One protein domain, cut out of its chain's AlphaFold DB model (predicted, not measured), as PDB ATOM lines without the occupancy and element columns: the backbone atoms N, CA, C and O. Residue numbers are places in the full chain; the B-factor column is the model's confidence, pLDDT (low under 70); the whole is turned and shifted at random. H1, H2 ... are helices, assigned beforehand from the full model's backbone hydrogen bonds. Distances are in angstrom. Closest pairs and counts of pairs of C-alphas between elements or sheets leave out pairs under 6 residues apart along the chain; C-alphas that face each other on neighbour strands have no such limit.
ATOM      1  N   LEU A  55     109.615 108.200 123.344       93.56
ATOM      2  CA  LEU A  55     109.493 108.776 124.672       93.56
ATOM      3  C   LEU A  55     110.282 110.086 124.673       93.56
ATOM      4  O   LEU A  55     111.476 110.121 124.977       93.56
ATOM      5  N   ASP A  56     109.613 111.156 124.261       93.31
ATOM      6  CA  ASP A  56     110.208 112.476 124.093       93.31
ATOM      7  C   ASP A  56     109.414 113.578 124.808       93.31
ATOM      8  O   ASP A  56     108.322 113.360 125.342       93.31
ATOM      9  N   ASP A  57     109.997 114.776 124.847       91.75
ATOM     10  CA  ASP A  57     109.350 115.945 125.444       91.75
ATOM     11  C   ASP A  57     108.048 116.329 124.726       91.75
ATOM     12  O   ASP A  57     107.135 116.840 125.367       91.75
ATOM     13  N   GLY A  58     107.921 116.029 123.429       92.56
ATOM     14  CA  GLY A  58     106.698 116.277 122.669       92.56
ATOM     15  C   GLY A  58     105.530 115.428 123.171       92.56
ATOM     16  O   GLY A  58     104.425 115.943 123.334       92.56
ATOM     17  N   LEU A  59     105.778 114.157 123.501       93.06
ATOM     18  CA  LEU A  59     104.797 113.299 124.162       93.06
ATOM     19  C   LEU A  59     104.421 113.848 125.545       93.06
ATOM     20  O   LEU A  59     103.240 113.876 125.891       93.06
ATOM     21  N   ARG A  60     105.400 114.309 126.335       92.94
ATOM     22  CA  ARG A  60     105.134 114.912 127.654       92.94
ATOM     23  C   ARG A  60     104.258 116.162 127.524       92.94
ATOM     24  O   ARG A  60     103.271 116.285 128.246       92.94
ATOM     25  N   ASP A  61     104.583 117.048 126.590       93.62
ATOM     26  CA  ASP A  61     103.840 118.284 126.340       93.62
ATOM     27  C   ASP A  61     102.424 118.000 125.820       93.62
ATOM     28  O   ASP A  61     101.464 118.644 126.252       93.62
ATOM     29  N   LEU A  62     102.273 116.985 124.961       94.94
ATOM     30  CA  LEU A  62     100.967 116.513 124.508       94.94
ATOM     31  C   LEU A  62     100.110 116.055 125.693       94.94
ATOM     32  O   LEU A  62      98.974 116.498 125.821       94.94
ATOM     33  N   LEU A  63     100.648 115.237 126.602       95.25
ATOM     34  CA  LEU A  63      99.895 114.777 127.775       95.25
ATOM     35  C   LEU A  63      99.494 115.916 128.719       95.25
ATOM     36  O   LEU A  63      98.406 115.872 129.295       95.25
ATOM     37  N   VAL A  64     100.338 116.942 128.874       95.62
ATOM     38  CA  VAL A  64      99.983 118.156 129.630       95.62
ATOM     39  C   VAL A  64      98.805 118.869 128.966       95.62
ATOM     40  O   VAL A  64      97.823 119.188 129.636       95.62
ATOM     41  N   SER A  65      98.884 119.085 127.650       97.19
ATOM     42  CA  SER A  65      97.837 119.758 126.875       97.19
ATOM     43  C   SER A  65      96.508 119.000 126.923       97.19
ATOM     44  O   SER A  65      95.474 119.579 127.258       97.19
ATOM     45  N   GLU A  66      96.529 117.695 126.645       96.50
ATOM     46  CA  GLU A  66      95.339 116.839 126.658       96.50
ATOM     47  C   GLU A  66      94.737 116.734 128.064       96.50
ATOM     48  O   GLU A  66      93.525 116.840 128.238       96.50
ATOM     49  N   GLY A  67      95.573 116.595 129.097       95.50
ATOM     50  CA  GLY A  67      95.104 116.548 130.478       95.50
ATOM     51  C   GLY A  67      94.414 117.844 130.913       95.50
ATOM     52  O   GLY A  67      93.362 117.794 131.550       95.50
ATOM     53  N   ALA A  68      94.961 119.002 130.532       95.75
ATOM     54  CA  ALA A  68      94.327 120.292 130.789       95.75
ATOM     55  C   ALA A  68      92.986 120.424 130.055       95.75
ATOM     56  O   ALA A  68      91.999 120.852 130.656       95.75
ATOM     57  N   TRP A  69      92.927 120.002 128.789       96.44
ATOM     58  CA  TRP A  69      91.689 120.002 128.013       96.44
ATOM     59  C   TRP A  69      90.611 119.103 128.640       96.44
ATOM     60  O   TRP A  69      89.479 119.547 128.816       96.44
ATOM     61  N   ILE A  70      90.948 117.877 129.061       96.19
ATOM     62  CA  ILE A  70      90.006 116.939 129.707       96.19
ATOM     63  C   ILE A  70      89.407 117.525 130.994       96.19
ATOM     64  O   ILE A  70      88.205 117.374 131.243       96.19
ATOM     65  N   VAL A  71      90.233 118.183 131.815       96.06
ATOM     66  CA  VAL A  71      89.782 118.849 133.048       96.06
ATOM     67  C   VAL A  71      88.855 120.023 132.722       96.06
ATOM     68  O   VAL A  71      87.805 120.152 133.348       96.06
ATOM     69  N   ASP A  72      89.178 120.828 131.705       95.81
ATOM     70  CA  ASP A  72      88.338 121.947 131.247       95.81
ATOM     71  C   ASP A  72      86.968 121.485 130.719       95.81
ATOM     72  O   ASP A  72      85.945 122.113 130.991       95.81
ATOM     73  N   GLN A  73      86.907 120.324 130.053       97.25
ATOM     74  CA  GLN A  73      85.635 119.722 129.630       97.25
ATOM     75  C   GLN A  73      84.772 119.217 130.803       97.25
ATOM     76  O   GLN A  73      83.627 118.810 130.595       97.25
ATOM     77  N   GLY A  74      85.297 119.198 132.032       94.19
ATOM     78  CA  GLY A  74      84.583 118.718 133.215       94.19
ATOM     79  C   GLY A  74      84.341 117.205 133.224       94.19
ATOM     80  O   GLY A  74      83.504 116.724 133.987       94.19
ATOM     81  N   VAL A  75      85.057 116.444 132.383       91.19
ATOM     82  CA  VAL A  75      84.948 114.975 132.308       91.19
ATOM     83  C   VAL A  75      85.550 114.323 133.554       91.19
ATOM     84  O   VAL A  75      85.060 113.292 134.017       91.19
ATOM     85  N   ILE A  76      86.596 114.932 134.117       93.19
ATOM     86  CA  ILE A  76      87.299 114.457 135.309       93.19
ATOM     87  C   ILE A  76      87.377 115.594 136.329       93.19
ATOM     88  O   ILE A  76      87.788 116.703 136.003       93.19
ATOM     89  N   ASN A  77      87.029 115.301 137.583       94.44
ATOM     90  CA  ASN A  77      87.259 116.214 138.701       94.44
ATOM     91  C   ASN A  77      88.670 115.999 139.269       94.44
ATOM     92  O   ASN A  77      88.855 115.201 140.191       94.44
ATOM     93  N   ALA A  78      89.656 116.666 138.677       93.56
ATOM     94  CA  ALA A  78      91.059 116.611 139.076       93.56
ATOM     95  C   ALA A  78      91.765 117.939 138.759       93.56
ATOM     96  O   ALA A  78      91.239 118.774 138.027       93.56
ATOM     97  N   GLU A  79      92.970 118.122 139.301       94.50
ATOM     98  CA  GLU A  79      93.872 119.186 138.855       94.50
ATOM     99  C   GLU A  79      94.509 118.801 137.513       94.50
ATOM    100  O   GLU A  79      94.832 117.633 137.280       94.50
ATOM    101  N   ALA A  80      94.691 119.782 136.625       94.62
ATOM    102  CA  ALA A  80      95.350 119.555 135.344       94.62
ATOM    103  C   ALA A  80      96.829 119.168 135.553       94.62
ATOM    104  O   ALA A  80      97.512 119.798 136.369       94.62
ATOM    105  N   PRO A  81      97.349 118.166 134.820       94.38
ATOM    106  CA  PRO A  81      98.750 117.792 134.920       94.38
ATOM    107  C   PRO A  81      99.658 118.921 134.421       94.38
ATOM    108  O   PRO A  81      99.308 119.699 133.537       94.38
ATOM    109  N   THR A  82     100.864 118.975 134.973       94.12
ATOM    110  CA  THR A  82     101.960 119.841 134.531       94.12
ATOM    111  C   THR A  82     103.145 118.982 134.099       94.12
ATOM    112  O   THR A  82     103.244 117.813 134.478       94.12
ATOM    113  N   ALA A  83     104.096 119.559 133.360       90.56
ATOM    114  CA  ALA A  83     105.329 118.849 133.011       90.56
ATOM    115  C   ALA A  83     106.063 118.344 134.269       90.56
ATOM    116  O   ALA A  83     106.567 117.225 134.286       90.56
ATOM    117  N   GLN A  84     106.046 119.138 135.345       90.06
ATOM    118  CA  GLN A  84     106.649 118.764 136.621       90.06
ATOM    119  C   GLN A  84     105.916 117.597 137.292       90.06
ATOM    120  O   GLN A  84     106.570 116.676 137.767       90.06
ATOM    121  N   SER A  85     104.579 117.595 137.312       91.62
ATOM    122  CA  SER A  85     103.825 116.484 137.914       91.62
ATOM    123  C   SER A  85     103.936 115.186 137.111       91.62
ATOM    124  O   SER A  85     103.702 114.116 137.656       91.62
ATOM    125  N   LEU A  86     104.264 115.269 135.816       89.56
ATOM    126  CA  LEU A  86     104.482 114.100 134.961       89.56
ATOM    127  C   LEU A  86     105.928 113.594 134.972       89.56
ATOM    128  O   LEU A  86     106.147 112.438 134.619       89.56
ATOM    129  N   ALA A  87     106.903 114.414 135.374       84.75
ATOM    130  CA  ALA A  87     108.322 114.063 135.315       84.75
ATOM    131  C   ALA A  87     108.643 112.758 136.067       84.75
ATOM    132  O   ALA A  87     109.352 111.908 135.537       84.75
ATOM    133  N   ASP A  88     108.038 112.547 137.239       83.94
ATOM    134  CA  ASP A  88     108.236 111.337 138.052       83.94
ATOM    135  C   ASP A  88     107.642 110.066 137.413       83.94
ATOM    136  O   ASP A  88     107.978 108.945 137.801       83.94
ATOM    137  N   HIS A  89     106.767 110.225 136.419       87.12
ATOM    138  CA  HIS A  89     106.143 109.135 135.667       87.12
ATOM    139  C   HIS A  89     106.797 108.900 134.297       87.12
ATOM    140  O   HIS A  89     106.456 107.938 133.613       87.12
ATOM    141  N   PHE A  90     107.750 109.751 133.908       86.69
ATOM    142  CA  PHE A  90     108.467 109.709 132.637       86.69
ATOM    143  C   PHE A  90     109.925 109.284 132.862       86.69
ATOM    144  O   PHE A  90     110.848 110.093 132.790       86.69
ATOM    145  N   SER A  91     110.148 107.992 133.129       87.56
ATOM    146  CA  SER A  91     111.500 107.414 133.123       87.56
ATOM    147  C   SER A  91     111.798 106.773 131.771       87.56
ATOM    148  O   SER A  91     111.092 105.871 131.320       87.56
ATOM    149  N   GLY A  92     112.880 107.227 131.141       89.00
ATOM    150  CA  GLY A  92     113.432 106.612 129.939       89.00
ATOM    151  C   GLY A  92     114.501 105.561 130.216       89.00
ATOM    152  O   GLY A  92     115.088 105.067 129.259       89.00
ATOM    153  N   ASP A  93     114.780 105.224 131.479       90.69
ATOM    154  CA  ASP A  93     115.974 104.454 131.851       90.69
ATOM    155  C   ASP A  93     115.994 103.076 131.179       90.69
ATOM    156  O   ASP A  93     116.942 102.742 130.473       90.69
ATOM    157  N   VAL A  94     114.910 102.306 131.316       91.31
ATOM    158  CA  VAL A  94     114.828 100.950 130.751       91.31
ATOM    159  C   VAL A  94     114.729 100.980 129.225       91.31
ATOM    160  O   VAL A  94     115.357 100.171 128.545       91.31
ATOM    161  N   LEU A  95     113.962 101.922 128.665       92.19
ATOM    162  CA  LEU A  95     113.815 102.036 127.213       92.19
ATOM    163  C   LEU A  95     115.140 102.437 126.548       92.19
ATOM    164  O   LEU A  95     115.463 101.921 125.483       92.19
ATOM    165  N   SER A  96     115.945 103.273 127.208       94.06
ATOM    166  CA  SER A  96     117.260 103.691 126.707       94.06
ATOM    167  C   SER A  96     118.253 102.531 126.597       94.06
ATOM    168  O   SER A  96     119.162 102.592 125.773       94.06
ATOM    169  N   GLU A  97     118.094 101.467 127.394       93.81
ATOM    170  CA  GLU A  97     118.955 100.277 127.314       93.81
ATOM    171  C   GLU A  97     118.720  99.460 126.036       93.81
ATOM    172  O   GLU A  97     119.649  98.821 125.540       93.81
ATOM    173  N   VAL A  98     117.492  99.461 125.508       94.31
ATOM    174  CA  VAL A  98     117.081  98.585 124.392       94.31
ATOM    175  C   VAL A  98     116.765  99.336 123.099       94.31
ATOM    176  O   VAL A  98     116.869  98.757 122.022       94.31
ATOM    177  N   ALA A  99     116.409 100.618 123.192       93.62
ATOM    178  CA  ALA A  99     116.078 101.494 122.074       93.62
ATOM    179  C   ALA A  99     116.484 102.950 122.399       93.62
ATOM    180  O   ALA A  99     115.623 103.804 122.611       93.62
ATOM    181  N   PRO A 100     117.791 103.270 122.451       93.25
ATOM    182  CA  PRO A 100     118.274 104.588 122.877       93.25
ATOM    183  C   PRO A 100     117.759 105.737 122.001       93.25
ATOM    184  O   PRO A 100     117.439 106.806 122.513       93.25
ATOM    185  N   ASP A 101     117.608 105.510 120.696       92.19
ATOM    186  CA  ASP A 101     117.127 106.533 119.759       92.19
ATOM    187  C   ASP A 101     115.641 106.893 119.956       92.19
ATOM    188  O   ASP A 101     115.194 107.937 119.466       92.19
ATOM    189  N   ALA A 102     114.894 106.057 120.691       92.94
ATOM    190  CA  ALA A 102     113.496 106.280 121.044       92.94
ATOM    191  C   ALA A 102     113.322 107.242 122.231       92.94
ATOM    192  O   ALA A 102     112.200 107.668 122.490       92.94
ATOM    193  N   VAL A 103     114.392 107.601 122.956       94.56
ATOM    194  CA  VAL A 103     114.309 108.431 124.169       94.56
ATOM    195  C   VAL A 103     114.934 109.805 123.941       94.56
ATOM    196  O   VAL A 103     116.121 109.930 123.647       94.56
ATOM    197  N   ARG A 104     114.136 110.866 124.107       93.50
ATOM    198  CA  ARG A 104     114.571 112.270 123.992       93.50
ATOM    199  C   ARG A 104     113.889 113.134 125.049       93.50
ATOM    200  O   ARG A 104     113.059 113.981 124.732       93.50
ATOM    201  N   LEU A 105     114.230 112.880 126.309       87.56
ATOM    202  CA  LEU A 105     113.704 113.621 127.454       87.56
ATOM    203  C   LEU A 105     114.714 114.662 127.936       87.56
ATOM    204  O   LEU A 105     115.874 114.334 128.208       87.56
ATOM    205  N   THR A 106     114.268 115.905 128.095       81.31
ATOM    206  CA  THR A 106     115.023 116.931 128.820       81.31
ATOM    207  C   THR A 106     114.659 116.904 130.304       81.31
ATOM    208  O   THR A 106     113.493 116.726 130.679       81.31
ATOM    209  N   LYS A 107     115.694 117.024 131.147       60.75
ATOM    210  CA  LYS A 107     115.563 117.121 132.607       60.75
ATOM    211  C   LYS A 107     114.964 118.454 133.026       60.75
ATOM    212  O   LYS A 107     115.375 119.476 132.435       60.75
TER     213      LYS A 107
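Overview. This is residues 55 to 107 of the 107 residues of an uncharacterized protein of Roseivivax roseus (UniProt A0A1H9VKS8). One long helix, H1, makes one side of a loose rod; the chain turns past its far end and folds back alongside it through residues 78 to 82 and the short helix H2, which packs on H1. The short helix H3 then lies beyond the end where H1 began, and the last residues turn back so that 103 to 104 pair with 55 to 56. The printed part has 53 residues with three named helices, H1, H2 and H3 in that order, and no named strand; the class is all helix. The whole is loose, with a radius of gyration of the C-alphas of 13.0 A and spans of 39 by 16 by 16 A.

Along the chain. Find C-alpha 57 at (109.350, 115.945, 125.444); from there H1, residues 57 to 72, runs 22.6 A to C-alpha 72 at (88.338, 121.947, 131.247). Further on, look at residues 83 to 87 for H2, 6.1 A long. H3, residues 93 to 98, runs 9.6 A and ends at C-alpha 98, at (117.081, 98.585, 124.392).

Arrangement. Look first at residues 60 to 64, with which alone H1 touches H2; the closest C-alphas are those of Val 64 and Ala 83, 6.4 A apart. H3 is apart from H1 and from H2. In H1 and H2 every O i to N i+4 pair is within hydrogen-bond range; in H3 0 of 2 are, while 3 of its 3 O i to N i+3 pairs are.

Size, cuts and confidence. The two C-alphas farthest apart are those of Gly 74 and Glu 97, at 39.5 A. The printed part has no cut. The link from H1 to H2 is short, with 10 residues, and that from H2 to H3 is tight, with 5. The mean pLDDT of the printed part is 92.0, and residue 107, the chain's last, is under 70.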